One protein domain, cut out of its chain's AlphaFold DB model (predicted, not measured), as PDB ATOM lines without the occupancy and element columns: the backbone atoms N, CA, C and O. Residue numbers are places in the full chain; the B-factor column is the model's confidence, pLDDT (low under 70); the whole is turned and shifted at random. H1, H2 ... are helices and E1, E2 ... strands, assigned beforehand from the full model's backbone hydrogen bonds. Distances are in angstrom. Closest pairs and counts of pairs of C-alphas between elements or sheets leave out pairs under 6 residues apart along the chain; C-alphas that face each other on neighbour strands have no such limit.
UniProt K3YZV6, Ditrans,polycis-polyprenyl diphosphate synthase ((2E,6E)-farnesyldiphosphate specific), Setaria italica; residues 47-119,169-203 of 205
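What this domain is: This is residues 47 to 119 and 169 to 203 of the 205 residues of the protein "Ditrans,polycis-polyprenyl diphosphate synthase ((2E,6E)-farnesyldiphosphate specific)" of Setaria italica (UniProt K3YZV6). A strongly twisted sheet of six strands has its longest helix, H2, packed slantwise over one face, with short H3 on that same face and tiny H1 at the strands' ends; the long unnamed link before E6 lies toward the side away from H2. The printed part has 108 residues, in chain order E1 H1 H2 E2 H3 E3 E4 E5 E6. The mixed sheet runs E3 E4 E2 E1 E5 E6, and the class is mixed, helices and strands. The whole is compact, with a radius of gyration of the C-alphas of 12.4 A, and rounded, spanning 30 by 29 by 27 A.

Where its parts are: The strands are E3, residues 102 to 105; E4, 108 to 113, 16.2 A; E2, 84 to 89, 16.8 A; E1, 55 to 59, from C-alpha 55 at (102.782, 260.797, 302.501); E5, 175 to 179; and E6, 197 to 202, 15.9 A, to C-alpha 202 at (107.772, 268.683, 288.391). The helices are H2, 67 to 79, 18.2 A; H1, 61 to 64; and H3, 93 to 97.

How they stand to each other: E3 and E4 form an antiparallel hairpin, with N 103 and O 110 3.1 A apart. The other neighbours are parallel: E4 and E2 have N 87 and O 111 at 2.8 A, E2 and E1 N 57 and O 86 at 2.8 A, E1 and E5 N 58 and O 177 at 2.8 A, E5 and E6 N 176 and O 197 at 2.8 A. H2 is on the sheet at a height of 7.9 A, making two layers, helix over sheet. E1, H1 H2 and E2 form a strand-helix-strand unit, parallel strands joined through helices, with a right-handed crossover. H3 is on the same face, and its Cys 95 and Cys 112 of E4 are the closest C-alphas, 5.1 A. H1 only grazes the sheet and only just touches H3, with 3 pairs of C-alphas within 8 A, the closest those of Ala 64 and Val 94, 5.6 A. Every O i to N i+4 pair is within hydrogen-bond range in H2 and H3; H1 is too short for one.

The domain as a whole: The C-alphas farthest apart, Thr 79 and Lys 119, are 33.1 A apart. Residues 120 to 168 are not printed, with 12.9 A between C-alphas 119 and 169. The link E5 to E6 is long, 17 residues. Confidence is under 70 at residues 47 to 50 and 97 to 106.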
ATOM      1  N   LEU A  47     108.393 271.258 305.839       55.78
ATOM      2  CA  LEU A  47     108.046 269.852 305.998       55.78
ATOM      3  C   LEU A  47     108.594 269.342 307.328       55.78
ATOM      4  O   LEU A  47     109.648 268.716 307.391       55.78
ATOM      5  N   ASN A  48     107.866 269.613 308.412       61.88
ATOM      6  CA  ASN A  48     108.102 268.951 309.689       61.88
ATOM      7  C   ASN A  48     107.748 267.458 309.542       61.88
ATOM      8  O   ASN A  48     106.631 267.029 309.839       61.88
ATOM      9  N   LEU A  49     108.710 266.680 309.036       65.50
ATOM     10  CA  LEU A  49     108.586 265.250 308.754       65.50
ATOM     11  C   LEU A  49     108.238 264.437 310.009       65.50
ATOM     12  O   LEU A  49     107.632 263.377 309.888       65.50
ATOM     13  N   GLU A  50     108.520 264.949 311.212       65.25
ATOM     14  CA  GLU A  50     108.110 264.304 312.467       65.25
ATOM     15  C   GLU A  50     106.585 264.284 312.650       65.25
ATOM     16  O   GLU A  50     106.045 263.406 313.326       65.25
ATOM     17  N   ARG A  51     105.869 265.239 312.040       72.69
ATOM     18  CA  ARG A  51     104.400 265.303 312.062       72.69
ATOM     19  C   ARG A  51     103.744 264.569 310.896       72.69
ATOM     20  O   ARG A  51     102.533 264.357 310.955       72.69
ATOM     21  N   LEU A  52     104.512 264.194 309.874       83.94
ATOM     22  CA  LEU A  52     104.009 263.550 308.667       83.94
ATOM     23  C   LEU A  52     103.656 262.087 308.963       83.94
ATOM     24  O   LEU A  52     104.530 261.239 309.146       83.94
ATOM     25  N   LYS A  53     102.359 261.778 309.022       87.75
ATOM     26  CA  LYS A  53     101.865 260.424 309.302       87.75
ATOM     27  C   LYS A  53     101.709 259.616 308.025       87.75
ATOM     28  O   LYS A  53     102.013 258.426 308.030       87.75
ATOM     29  N   CYS A  54     101.229 260.252 306.961       91.88
ATOM     30  CA  CYS A  54     100.987 259.613 305.675       91.88
ATOM     31  C   CYS A  54     101.399 260.546 304.532       91.88
ATOM     32  O   CYS A  54     100.850 261.637 304.383       91.88
ATOM     33  N   LEU A  55     102.349 260.098 303.710       94.44
ATOM     34  CA  LEU A  55     102.782 260.797 302.501       94.44
ATOM     35  C   LEU A  55     102.108 260.181 301.277       94.44
ATOM     36  O   LEU A  55     102.218 258.980 301.062       94.44
ATOM     37  N   GLY A  56     101.458 260.981 300.441       95.12
ATOM     38  CA  GLY A  56     101.035 260.543 299.116       95.12
ATOM     39  C   GLY A  56     102.012 260.979 298.027       95.12
ATOM     40  O   GLY A  56     102.623 262.043 298.090       95.12
ATOM     41  N   VAL A  57     102.167 260.144 297.010       95.25
ATOM     42  CA  VAL A  57     103.056 260.360 295.873       95.25
ATOM     43  C   VAL A  57     102.251 260.065 294.621       95.25
ATOM     44  O   VAL A  57     101.901 258.919 294.352       95.25
ATOM     45  N   VAL A  58     101.923 261.115 293.878       95.50
ATOM     46  CA  VAL A  58     101.176 261.042 292.622       95.50
ATOM     47  C   VAL A  58     102.182 261.118 291.485       95.50
ATOM     48  O   VAL A  58     102.899 262.109 291.361       95.50
ATOM     49  N   LEU A  59     102.229 260.076 290.666       94.50
ATOM     50  CA  LEU A  59     103.115 259.962 289.515       94.50
ATOM     51  C   LEU A  59     102.272 260.046 288.233       94.50
ATOM     52  O   LEU A  59     101.271 259.345 288.101       94.50
ATOM     53  N   ASP A  60     102.661 260.911 287.291       92.69
ATOM     54  CA  ASP A  60     102.192 260.814 285.899       92.69
ATOM     55  C   ASP A  60     102.637 259.477 285.292       92.69
ATOM     56  O   ASP A  60     103.712 258.975 285.629       92.69
ATOM     57  N   SER A  61     101.869 258.935 284.344       87.56
ATOM     58  CA  SER A  61     102.139 257.625 283.736       87.56
ATOM     59  C   SER A  61     103.555 257.490 283.162       87.56
ATOM     60  O   SER A  61     104.101 256.390 283.072       87.56
ATOM     61  N   ARG A  62     104.176 258.597 282.725       88.81
ATOM     62  CA  ARG A  62     105.570 258.587 282.252       88.81
ATOM     63  C   ARG A  62     106.567 258.422 283.391       88.81
ATOM     64  O   ARG A  62     107.486 257.620 283.263       88.81
ATOM     65  N   GLU A  63     106.362 259.140 284.489       90.00
ATOM     66  CA  GLU A  63     107.213 259.072 285.682       90.00
ATOM     67  C   GLU A  63     107.075 257.701 286.360       90.00
ATOM     68  O   GLU A  63     108.061 257.080 286.747       90.00
ATOM     69  N   ALA A  64     105.849 257.170 286.402       88.38
ATOM     70  CA  ALA A  64     105.516 255.841 286.912       88.38
ATOM     71  C   ALA A  64     106.324 254.703 286.262       88.38
ATOM     72  O   ALA A  64     106.651 253.711 286.920       88.38
ATOM     73  N   LYS A  65     106.681 254.850 284.979       90.12
ATOM     74  CA  LYS A  65     107.449 253.855 284.212       90.12
ATOM     75  C   LYS A  65     108.933 253.851 284.572       90.12
ATOM     76  O   LYS A  65     109.619 252.859 284.312       90.12
ATOM     77  N   ASN A  66     109.441 254.907 285.209       89.50
ATOM     78  CA  ASN A  66     110.827 254.977 285.649       89.50
ATOM     79  C   ASN A  66     111.024 254.283 287.005       89.50
ATOM     80  O   ASN A  66     111.218 254.899 288.052       89.50
ATOM     81  N   VAL A  67     110.990 252.949 286.982       87.25
ATOM     82  CA  VAL A  67     111.063 252.108 288.189       87.25
ATOM     83  C   VAL A  67     112.319 252.382 289.028       87.25
ATOM     84  O   VAL A  67     112.283 252.223 290.248       87.25
ATOM     85  N   MET A  68     113.433 252.774 288.404       87.94
ATOM     86  CA  MET A  68     114.685 253.050 289.114       87.94
ATOM     87  C   MET A  68     114.597 254.335 289.937       87.94
ATOM     88  O   MET A  68     114.921 254.307 291.123       87.94
ATOM     89  N   GLU A  69     114.095 255.418 289.346       90.44
ATOM     90  CA  GLU A  69     113.892 256.684 290.055       90.44
ATOM     91  C   GLU A  69     112.827 256.554 291.146       90.44
ATOM     92  O   GLU A  69     113.041 257.000 292.271       90.44
ATOM     93  N   VAL A  70     111.720 255.851 290.874       90.50
ATOM     94  CA  VAL A  70     110.690 255.585 291.891       90.50
ATOM     95  C   VAL A  70     111.274 254.797 293.069       90.50
ATOM     96  O   VAL A  70     111.022 255.131 294.226       90.50
ATOM     97  N   LYS A  71     112.107 253.778 292.816       88.81
ATOM     98  CA  LYS A  71     112.797 253.036 293.888       88.81
ATOM     99  C   LYS A  71     113.761 253.912 294.682       88.81
ATOM    100  O   LYS A  71     113.820 253.783 295.902       88.81
ATOM    101  N   GLN A  72     114.507 254.780 294.008       90.31
ATOM    102  CA  GLN A  72     115.423 255.710 294.661       90.31
ATOM    103  C   GLN A  72     114.671 256.714 295.541       90.31
ATOM    104  O   GLN A  72     115.061 256.941 296.687       90.31
ATOM    105  N   LEU A  73     113.546 257.240 295.056       91.38
ATOM    106  CA  LEU A  73     112.667 258.118 295.818       91.38
ATOM    107  C   LEU A  73     112.122 257.422 297.076       91.38
ATOM    108  O   LEU A  73     112.183 257.970 298.175       91.38
ATOM    109  N   LEU A  74     111.652 256.180 296.942       90.38
ATOM    110  CA  LEU A  74     111.178 255.382 298.078       90.38
ATOM    111  C   LEU A  74     112.287 255.098 299.097       90.38
ATOM    112  O   LEU A  74     112.037 255.118 300.302       90.38
ATOM    113  N   HIS A  75     113.515 254.869 298.631       87.81
ATOM    114  CA  HIS A  75     114.673 254.731 299.509       87.81
ATOM    115  C   HIS A  75     114.942 256.025 300.297       87.81
ATOM    116  O   HIS A  75     115.214 255.964 301.498       87.81
ATOM    117  N   TRP A  76     114.826 257.199 299.665       88.88
ATOM    118  CA  TRP A  76     114.931 258.482 300.367       88.88
ATOM    119  C   TRP A  76     113.841 258.655 301.423       88.88
ATOM    120  O   TRP A  76     114.169 259.007 302.553       88.88
ATOM    121  N   PHE A  77     112.584 258.333 301.115       89.62
ATOM    122  CA  PHE A  77     111.500 258.390 302.105       89.62
ATOM    123  C   PHE A  77     111.737 257.458 303.291       89.62
ATOM    124  O   PHE A  77     111.567 257.868 304.438       89.62
ATOM    125  N   SER A  78     112.203 256.234 303.030       86.56
ATOM    126  CA  SER A  78     112.569 255.295 304.090       86.56
ATOM    127  C   SER A  78     113.717 255.830 304.952       86.56
ATOM    128  O   SER A  78     113.668 255.700 306.171       86.56
ATOM    129  N   THR A  79     114.733 256.446 304.338       85.50
ATOM    130  CA  THR A  79     115.888 257.025 305.050       85.50
ATOM    131  C   THR A  79     115.484 258.245 305.880       85.50
ATOM    132  O   THR A  79     115.977 258.428 306.988       85.50
ATOM    133  N   ALA A  80     114.541 259.043 305.377       84.00
ATOM    134  CA  ALA A  80     113.960 260.186 306.074       84.00
ATOM    135  C   ALA A  80     113.017 259.788 307.228       84.00
ATOM    136  O   ALA A  80     112.509 260.656 307.934       84.00
ATOM    137  N   GLY A  81     112.765 258.489 307.432       84.75
ATOM    138  CA  GLY A  81     111.939 257.986 308.530       84.75
ATOM    139  C   GLY A  81     110.432 258.064 308.280       84.75
ATOM    140  O   GLY A  81     109.649 257.959 309.228       84.75
ATOM    141  N   ILE A  82     110.002 258.222 307.025       88.19
ATOM    142  CA  ILE A  82     108.580 258.226 306.667       88.19
ATOM    143  C   ILE A  82     108.010 256.822 306.872       88.19
ATOM    144  O   ILE A  82     108.528 255.834 306.354       88.19
ATOM    145  N   LYS A  83     106.929 256.729 307.649       88.88
ATOM    146  CA  LYS A  83     106.359 255.438 308.067       88.88
ATOM    147  C   LYS A  83     105.328 254.882 307.094       88.88
ATOM    148  O   LYS A  83     105.199 253.665 306.998       88.88
ATOM    149  N   TYR A  84     104.592 255.752 306.406       92.25
ATOM    150  CA  TYR A  84     103.510 255.356 305.511       92.25
ATOM    151  C   TYR A  84     103.543 256.173 304.220       92.25
ATOM    152  O   TYR A  84     103.522 257.406 304.267       92.25
ATOM    153  N   VAL A  85     103.567 255.481 303.082       93.69
ATOM    154  CA  VAL A  85     103.571 256.083 301.746       93.69
ATOM    155  C   VAL A  85     102.446 255.501 300.899       93.69
ATOM    156  O   VAL A  85     102.300 254.287 300.798       93.69
ATOM    157  N   VAL A  86     101.685 256.373 300.245       94.44
ATOM    158  CA  VAL A  86     100.679 256.027 299.241       94.44
ATOM    159  C   VAL A  86     101.228 256.379 297.867       94.44
ATOM    160  O   VAL A  86     101.364 257.555 297.543       94.44
ATOM    161  N   LEU A  87     101.534 255.380 297.050       94.38
ATOM    162  CA  LEU A  87     101.894 255.570 295.649       94.38
ATOM    163  C   LEU A  87     100.637 255.537 294.794       94.38
ATOM    164  O   LEU A  87      99.854 254.598 294.890       94.38
ATOM    165  N   TYR A  88     100.473 256.531 293.934       94.50
ATOM    166  CA  TYR A  88      99.372 256.607 292.993       94.50
ATOM    167  C   TYR A  88      99.890 256.852 291.584       94.50
ATOM    168  O   TYR A  88     100.655 257.785 291.344       94.50
ATOM    169  N   ASP A  89      99.397 256.048 290.656       93.50
ATOM    170  CA  ASP A  89      99.503 256.271 289.222       93.50
ATOM    171  C   ASP A  89      98.163 255.890 288.591       93.50
ATOM    172  O   ASP A  89      97.565 254.881 288.958       93.50
ATOM    173  N   ILE A  90      97.675 256.694 287.649       92.06
ATOM    174  CA  ILE A  90      96.349 256.491 287.060       92.06
ATOM    175  C   ILE A  90      96.252 255.160 286.300       92.06
ATOM    176  O   ILE A  90      95.200 254.520 286.351       92.06
ATOM    177  N   GLU A  91      97.338 254.736 285.644       91.00
ATOM    178  CA  GLU A  91      97.426 253.468 284.903       91.00
ATOM    179  C   GLU A  91      97.595 252.263 285.846       91.00
ATOM    180  O   GLU A  91      97.164 251.157 285.521       91.00
ATOM    181  N   GLY A  92      98.144 252.485 287.043       85.56
ATOM    182  CA  GLY A  92      98.438 251.433 288.014       85.56
ATOM    183  C   GLY A  92      99.757 250.702 287.737       85.56
ATOM    184  O   GLY A  92     100.014 249.663 288.349       85.56
ATOM    185  N   ASP A  93     100.625 251.245 286.880       83.56
ATOM    186  CA  ASP A  93     101.896 250.620 286.491       83.56
ATOM    187  C   ASP A  93     102.847 250.490 287.688       83.56
ATOM    188  O   ASP A  93     103.549 249.488 287.862       83.56
ATOM    189  N   VAL A  94     102.840 251.487 288.572       78.44
ATOM    190  CA  VAL A  94     103.628 251.482 289.816       78.44
ATOM    191  C   VAL A  94     103.189 250.342 290.737       78.44
ATOM    192  O   VAL A  94     104.024 249.662 291.343       78.44
ATOM    193  N   CYS A  95     101.879 250.102 290.803       71.56
ATOM    194  CA  CYS A  95     101.268 249.056 291.619       71.56
ATOM    195  C   CYS A  95     101.599 247.660 291.083       71.56
ATOM    196  O   CYS A  95     101.799 246.737 291.861       71.56
ATOM    197  N   ALA A  96     101.684 247.494 289.762       73.75
ATOM    198  CA  ALA A  96     102.037 246.215 289.149       73.75
ATOM    199  C   ALA A  96     103.516 245.844 289.368       73.75
ATOM    200  O   ALA A  96     103.859 244.673 289.537       73.75
ATOM    201  N   ASN A  97     104.404 246.843 289.376       69.19
ATOM    202  CA  ASN A  97     105.848 246.642 289.528       69.19
ATOM    203  C   ASN A  97     106.293 246.428 290.984       69.19
ATOM    204  O   ASN A  97     107.347 245.837 291.249       69.19
ATOM    205  N   THR A  98     105.500 246.898 291.942       64.25
ATOM    206  CA  THR A  98     105.680 246.632 293.368       64.25
ATOM    207  C   THR A  98     104.900 245.357 293.698       64.25
ATOM    208  O   THR A  98     103.705 245.271 293.486       64.25
ATOM    209  N   LYS A  99     105.577 244.286 294.133       57.09
ATOM    210  CA  LYS A  99     105.049 242.899 294.135       57.09
ATOM    211  C   LYS A  99     103.825 242.626 295.044       57.09
ATOM    212  O   LYS A  99     103.478 241.467 295.252       57.09
ATOM    213  N   SER A 100     103.193 243.650 295.610       56.81
ATOM    214  CA  SER A 100     101.970 243.571 296.408       56.81
ATOM    215  C   SER A 100     101.371 244.979 296.579       56.81
ATOM    216  O   SER A 100     102.140 245.927 296.757       56.81
ATOM    217  N   PRO A 101     100.029 245.126 296.625       57.06
ATOM    218  CA  PRO A 101      99.368 246.400 296.931       57.06
ATOM    219  C   PRO A 101      99.734 246.952 298.314       57.06
ATOM    220  O   PRO A 101      99.557 248.144 298.561       57.06
ATOM    221  N   HIS A 102     100.241 246.095 299.209       57.16
ATOM    222  CA  HIS A 102     100.898 246.476 300.457       57.16
ATOM    223  C   HIS A 102     102.297 245.857 300.532       57.16
ATOM    224  O   HIS A 102     102.439 244.633 300.583       57.16
ATOM    225  N   CYS A 103     103.337 246.692 300.550       64.56
ATOM    226  CA  CYS A 103     104.730 246.259 300.686       64.56
ATOM    227  C   CYS A 103     105.388 246.922 301.902       64.56
ATOM    228  O   CYS A 103     105.047 248.045 302.266       64.56
ATOM    229  N   SER A 104     106.356 246.239 302.515       60.47
ATOM    230  CA  SER A 104     107.189 246.804 303.582       60.47
ATOM    231  C   SER A 104     108.616 246.979 303.071       60.47
ATOM    232  O   SER A 104     109.259 245.997 302.695       60.47
ATOM    233  N   HIS A 105     109.126 248.210 303.059       64.62
ATOM    234  CA  HIS A 105     110.514 248.510 302.700       64.62
ATOM    235  C   HIS A 105     111.184 249.241 303.861       64.62
ATOM    236  O   HIS A 105     110.765 250.333 304.214       64.62
ATOM    237  N   GLY A 106     112.170 248.625 304.520       68.06
ATOM    238  CA  GLY A 106     112.865 249.274 305.642       68.06
ATOM    239  C   GLY A 106     111.958 249.668 306.822       68.06
ATOM    240  O   GLY A 106     112.274 250.602 307.547       68.06
ATOM    241  N   GLY A 107     110.815 248.990 307.007       79.62
ATOM    242  CA  GLY A 107     109.805 249.343 308.018       79.62
ATOM    243  C   GLY A 107     108.782 250.399 307.576       79.62
ATOM    244  O   GLY A 107     107.802 250.612 308.286       79.62
ATOM    245  N   MET A 108     108.956 251.005 306.396       88.75
ATOM    246  CA  MET A 108     107.959 251.856 305.744       88.75
ATOM    247  C   MET A 108     106.858 250.989 305.128       88.75
ATOM    248  O   MET A 108     107.143 250.061 304.365       88.75
ATOM    249  N   VAL A 109     105.604 251.294 305.455       91.12
ATOM    250  CA  VAL A 109     104.421 250.687 304.837       91.12
ATOM    251  C   VAL A 109     104.106 251.439 303.552       91.12
ATOM    252  O   VAL A 109     103.989 252.662 303.553       91.12
ATOM    253  N   MET A 110     103.970 250.702 302.457       90.50
ATOM    254  CA  MET A 110     103.601 251.246 301.157       90.50
ATOM    255  C   MET A 110     102.227 250.735 300.749       90.50
ATOM    256  O   MET A 110     102.008 249.527 300.760       90.50
ATOM    257  N   GLU A 111     101.348 251.644 300.345       92.88
ATOM    258  CA  GLU A 111     100.053 251.369 299.727       92.88
ATOM    259  C   GLU A 111     100.085 251.838 298.272       92.88
ATOM    260  O   GLU A 111     100.530 252.946 297.979       92.88
ATOM    261  N   CYS A 112      99.611 250.999 297.362       91.69
ATOM    262  CA  CYS A 112      99.618 251.274 295.932       91.69
ATOM    263  C   CYS A 112      98.182 251.454 295.424       91.69
ATOM    264  O   CYS A 112      97.346 250.574 295.624       91.69
ATOM    265  N   LEU A 113      97.911 252.596 294.789       93.19
ATOM    266  CA  LEU A 113      96.602 253.014 294.294       93.19
ATOM    267  C   LEU A 113      96.627 253.319 292.794       93.19
ATOM    268  O   LEU A 113      97.639 253.733 292.227       93.19
ATOM    269  N   SER A 114      95.459 253.177 292.184       93.56
ATOM    270  CA  SER A 114      95.196 253.369 290.762       93.56
ATOM    271  C   SER A 114      93.989 254.279 290.524       93.56
ATOM    272  O   SER A 114      93.257 254.624 291.455       93.56
ATOM    273  N   GLY A 115      93.698 254.606 289.261       91.69
ATOM    274  CA  GLY A 115      92.485 255.357 288.912       91.69
ATOM    275  C   GLY A 115      91.174 254.709 289.400       91.69
ATOM    276  O   GLY A 115      90.196 255.418 289.664       91.69
ATOM    277  N   SER A 116      91.154 253.383 289.587       90.94
ATOM    278  CA  SER A 116      89.981 252.647 290.087       90.94
ATOM    279  C   SER A 116      89.688 252.899 291.576       90.94
ATOM    280  O   SER A 116      88.542 252.779 292.020       90.94
ATOM    281  N   ASP A 117      90.683 253.358 292.337       93.19
ATOM    282  CA  ASP A 117      90.563 253.657 293.769       93.19
ATOM    283  C   ASP A 117      89.943 255.037 294.043       93.19
ATOM    284  O   ASP A 117      89.637 255.386 295.184       93.19
ATOM    285  N   GLY A 118      89.745 255.839 292.992       92.00
ATOM    286  CA  GLY A 118      89.128 257.158 293.065       92.00
ATOM    287  C   GLY A 118      87.604 257.117 292.929       92.00
ATOM    288  O   GLY A 118      86.867 256.695 293.821       92.00
ATOM    289  N   LYS A 119      87.095 257.622 291.802       92.25
ATOM    290  CA  LYS A 119      85.644 257.772 291.573       92.25
ATOM    291  C   LYS A 119      84.910 256.433 291.510       92.25
ATOM    292  O   LYS A 119      83.770 256.339 291.960       92.25
ATOM    293  N   GLY A 169      89.541 252.532 301.864       87.69
ATOM    294  CA  GLY A 169      89.418 253.351 303.079       87.69
ATOM    295  C   GLY A 169      90.722 253.567 303.852       87.69
ATOM    296  O   GLY A 169      90.675 253.627 305.081       87.69
ATOM    297  N   GLY A 170      91.863 253.610 303.154       89.12
ATOM    298  CA  GLY A 170      93.191 253.830 303.739       89.12
ATOM    299  C   GLY A 170      93.369 255.213 304.398       89.12
ATOM    300  O   GLY A 170      92.467 256.054 304.334       89.12
ATOM    301  N   PRO A 171      94.523 255.469 305.041       90.75
ATOM    302  CA  PRO A 171      94.782 256.714 305.767       90.75
ATOM    303  C   PRO A 171      94.755 257.945 304.854       90.75
ATOM    304  O   PRO A 171      95.174 257.903 303.698       90.75
ATOM    305  N   GLU A 172      94.276 259.071 305.363       93.00
ATOM    306  CA  GLU A 172      94.303 260.334 304.622       93.00
ATOM    307  C   GLU A 172      95.739 260.896 304.645       93.00
ATOM    308  O   GLU A 172      96.307 261.018 305.733       93.00
ATOM    309  N   PRO A 173      96.373 261.172 303.488       94.00
ATOM    310  CA  PRO A 173      97.697 261.781 303.456       94.00
ATOM    311  C   PRO A 173      97.672 263.203 304.020       94.00
ATOM    312  O   PRO A 173      96.780 263.986 303.696       94.00
ATOM    313  N   ASP A 174      98.684 263.555 304.812       92.69
ATOM    314  CA  ASP A 174      98.869 264.932 305.289       92.69
ATOM    315  C   ASP A 174      99.518 265.801 304.195       92.69
ATOM    316  O   ASP A 174      99.229 266.988 304.086       92.69
ATOM    317  N   LEU A 175     100.354 265.188 303.347       93.00
ATOM    318  CA  LEU A 175     101.045 265.815 302.217       93.00
ATOM    319  C   LEU A 175     100.976 264.912 300.985       93.00
ATOM    320  O   LEU A 175     101.137 263.696 301.098       93.00
ATOM    321  N   ILE A 176     100.817 265.506 299.803       94.94
ATOM    322  CA  ILE A 176     101.003 264.845 298.514       94.94
ATOM    323  C   ILE A 176     102.074 265.547 297.692       94.94
ATOM    324  O   ILE A 176     102.007 266.753 297.459       94.94
ATOM    325  N   LEU A 177     103.005 264.749 297.174       94.56
ATOM    326  CA  LEU A 177     103.968 265.157 296.159       94.56
ATOM    327  C   LEU A 177     103.463 264.730 294.782       94.56
ATOM    328  O   LEU A 177     103.241 263.544 294.541       94.56
ATOM    329  N   VAL A 178     103.276 265.691 293.882       94.50
ATOM    330  CA  VAL A 178     102.823 265.441 292.510       94.50
ATOM    331  C   VAL A 178     103.999 265.585 291.554       94.50
ATOM    332  O   VAL A 178     104.518 266.692 291.378       94.50
ATOM    333  N   TYR A 179     104.385 264.480 290.920       93.81
ATOM    334  CA  TYR A 179     105.433 264.427 289.908       93.81
ATOM    335  C   TYR A 179     104.852 264.326 288.499       93.81
ATOM    336  O   TYR A 179     103.846 263.657 288.255       93.81
ATOM    337  N   GLY A 180     105.531 264.981 287.567       90.62
ATOM    338  CA  GLY A 180     105.170 265.057 286.160       90.62
ATOM    339  C   GLY A 180     104.801 266.473 285.704       90.62
ATOM    340  O   GLY A 180     104.857 267.440 286.471       90.62
ATOM    341  N   PRO A 181     104.438 266.631 284.421       85.94
ATOM    342  CA  PRO A 181     104.194 267.941 283.816       85.94
ATOM    343  C   PRO A 181     102.821 268.531 284.162       85.94
ATOM    344  O   PRO A 181     102.570 269.712 283.917       85.94
ATOM    345  N   VAL A 182     101.911 267.715 284.693       82.12
ATOM    346  CA  VAL A 182     100.535 268.114 284.984       82.12
ATOM    347  C   VAL A 182     100.415 268.686 286.395       82.12
ATOM    348  O   VAL A 182     100.917 268.132 287.367       82.12
ATOM    349  N   ARG A 183      99.697 269.806 286.528       85.56
ATOM    350  CA  ARG A 183      99.368 270.415 287.828       85.56
ATOM    351  C   ARG A 183      98.000 269.959 288.330       85.56
ATOM    352  O   ARG A 183      97.140 270.767 288.661       85.56
ATOM    353  N   CYS A 184      97.774 268.650 288.332       87.69
ATOM    354  CA  CYS A 184      96.572 268.032 288.885       87.69
ATOM    355  C   CYS A 184      96.938 266.731 289.607       87.69
ATOM    356  O   CYS A 184      97.989 266.153 289.363       87.69
ATOM    357  N   HIS A 185      96.063 266.254 290.488       89.00
ATOM    358  CA  HIS A 185      96.268 265.024 291.260       89.00
ATOM    359  C   HIS A 185      95.856 263.756 290.485       89.00
ATOM    360  O   HIS A 185      95.684 262.705 291.087       89.00
ATOM    361  N   LEU A 186      95.638 263.856 289.165       90.69
ATOM    362  CA  LEU A 186      95.367 262.732 288.253       90.69
ATOM    363  C   LEU A 186      94.234 261.778 288.674       90.69
ATOM    364  O   LEU A 186      94.198 260.628 288.250       90.69
ATOM    365  N   GLY A 187      93.282 262.253 289.481       92.38
ATOM    366  CA  GLY A 187      92.181 261.429 289.983       92.38
ATOM    367  C   GLY A 187      92.480 260.665 291.274       92.38
ATOM    368  O   GLY A 187      91.666 259.817 291.642       92.38
ATOM    369  N   PHE A 188      93.578 260.995 291.971       94.81
ATOM    370  CA  PHE A 188      93.861 260.522 293.329       94.81
ATOM    371  C   PHE A 188      92.590 260.573 294.194       94.81
ATOM    372  O   PHE A 188      91.830 261.544 294.072       94.81
ATOM    373  N   PRO A 189      92.326 259.571 295.058       94.69
ATOM    374  CA  PRO A 189      91.037 259.436 295.727       94.69
ATOM    375  C   PRO A 189      90.604 260.694 296.478       94.69
ATOM    376  O   PRO A 189      91.101 261.003 297.560       94.69
ATOM    377  N   ALA A 190      89.618 261.400 295.920       90.81
ATOM    378  CA  ALA A 190      89.172 262.696 296.427       90.81
ATOM    379  C   ALA A 190      88.678 262.635 297.882       90.81
ATOM    380  O   ALA A 190      88.841 263.592 298.632       90.81
ATOM    381  N   TRP A 191      88.127 261.490 298.303       91.88
ATOM    382  CA  TRP A 191      87.685 261.275 299.683       91.88
ATOM    383  C   TRP A 191      88.829 261.360 300.707       91.88
ATOM    384  O   TRP A 191      88.590 261.701 301.860       91.88
ATOM    385  N   ARG A 192      90.071 261.092 300.281       92.31
ATOM    386  CA  ARG A 192      91.273 261.121 301.127       92.31
ATOM    387  C   ARG A 192      91.990 262.478 301.127       92.31
ATOM    388  O   ARG A 192      92.980 262.606 301.825       92.31
ATOM    389  N   LEU A 193      91.519 263.479 300.371       91.94
ATOM    390  CA  LEU A 193      92.236 264.749 300.137       91.94
ATOM    391  C   LEU A 193      91.812 265.928 301.031       91.94
ATOM    392  O   LEU A 193      92.188 267.067 300.767       91.94
ATOM    393  N   ARG A 194      90.977 265.707 302.049       85.69
ATOM    394  CA  ARG A 194      90.209 266.794 302.688       85.69
ATOM    395  C   ARG A 194      91.055 267.870 303.365       85.69
ATOM    396  O   ARG A 194      90.684 269.039 303.312       85.69
ATOM    397  N   TYR A 195      92.176 267.481 303.963       89.62
ATOM    398  CA  TYR A 195      93.101 268.382 304.658       89.62
ATOM    399  C   TYR A 195      94.550 268.171 304.209       89.62
ATOM    400  O   TYR A 195      95.482 268.430 304.962       89.62
ATOM    401  N   THR A 196      94.726 267.669 302.988       93.44
ATOM    402  CA  THR A 196      96.030 267.301 302.446       93.44
ATOM    403  C   THR A 196      96.717 268.509 301.823       93.44
ATOM    404  O   THR A 196      96.155 269.168 300.944       93.44
ATOM    405  N   GLU A 197      97.956 268.776 302.222       92.81
ATOM    406  CA  GLU A 197      98.821 269.731 301.531       92.81
ATOM    407  C   GLU A 197      99.278 269.150 300.187       92.81
ATOM    408  O   GLU A 197      99.602 267.970 300.086       92.81
ATOM    409  N   ILE A 198      99.300 269.961 299.128       92.31
ATOM    410  CA  ILE A 198      99.663 269.503 297.778       92.31
ATOM    411  C   ILE A 198     100.874 270.287 297.293       92.31
ATOM    412  O   ILE A 198     100.822 271.511 297.166       92.31
ATOM    413  N   MET A 199     101.944 269.567 296.961       91.81
ATOM    414  CA  MET A 199     103.181 270.133 296.443       91.81
ATOM    415  C   MET A 199     103.501 269.551 295.065       91.81
ATOM    416  O   MET A 199     103.641 268.342 294.886       91.81
ATOM    417  N   HIS A 200     103.608 270.426 294.066       90.75
ATOM    418  CA  HIS A 200     103.972 270.041 292.704       90.75
ATOM    419  C   HIS A 200     105.492 270.066 292.545       90.75
ATOM    420  O   HIS A 200     106.102 271.129 292.644       90.75
ATOM    421  N   MET A 201     106.083 268.905 292.267       90.19
ATOM    422  CA  MET A 201     107.537 268.708 292.233       90.19
ATOM    423  C   MET A 201     108.133 268.852 290.825       90.19
ATOM    424  O   MET A 201     109.333 269.075 290.682       90.19
ATOM    425  N   GLY A 202     107.305 268.763 289.778       88.62
ATOM    426  CA  GLY A 202     107.772 268.683 288.391       88.62
ATOM    427  C   GLY A 202     108.211 267.259 288.013       88.62
ATOM    428  O   GLY A 202     107.782 266.311 288.668       88.62
ATOM    429  N   PRO A 203     109.007 267.079 286.943       88.44
ATOM    430  CA  PRO A 203     109.456 265.754 286.507       88.44
ATOM    431  C   PRO A 203     110.276 265.030 287.577       88.44
ATOM    432  O   PRO A 203     111.034 265.681 288.304       88.44
TER     433      PRO A 203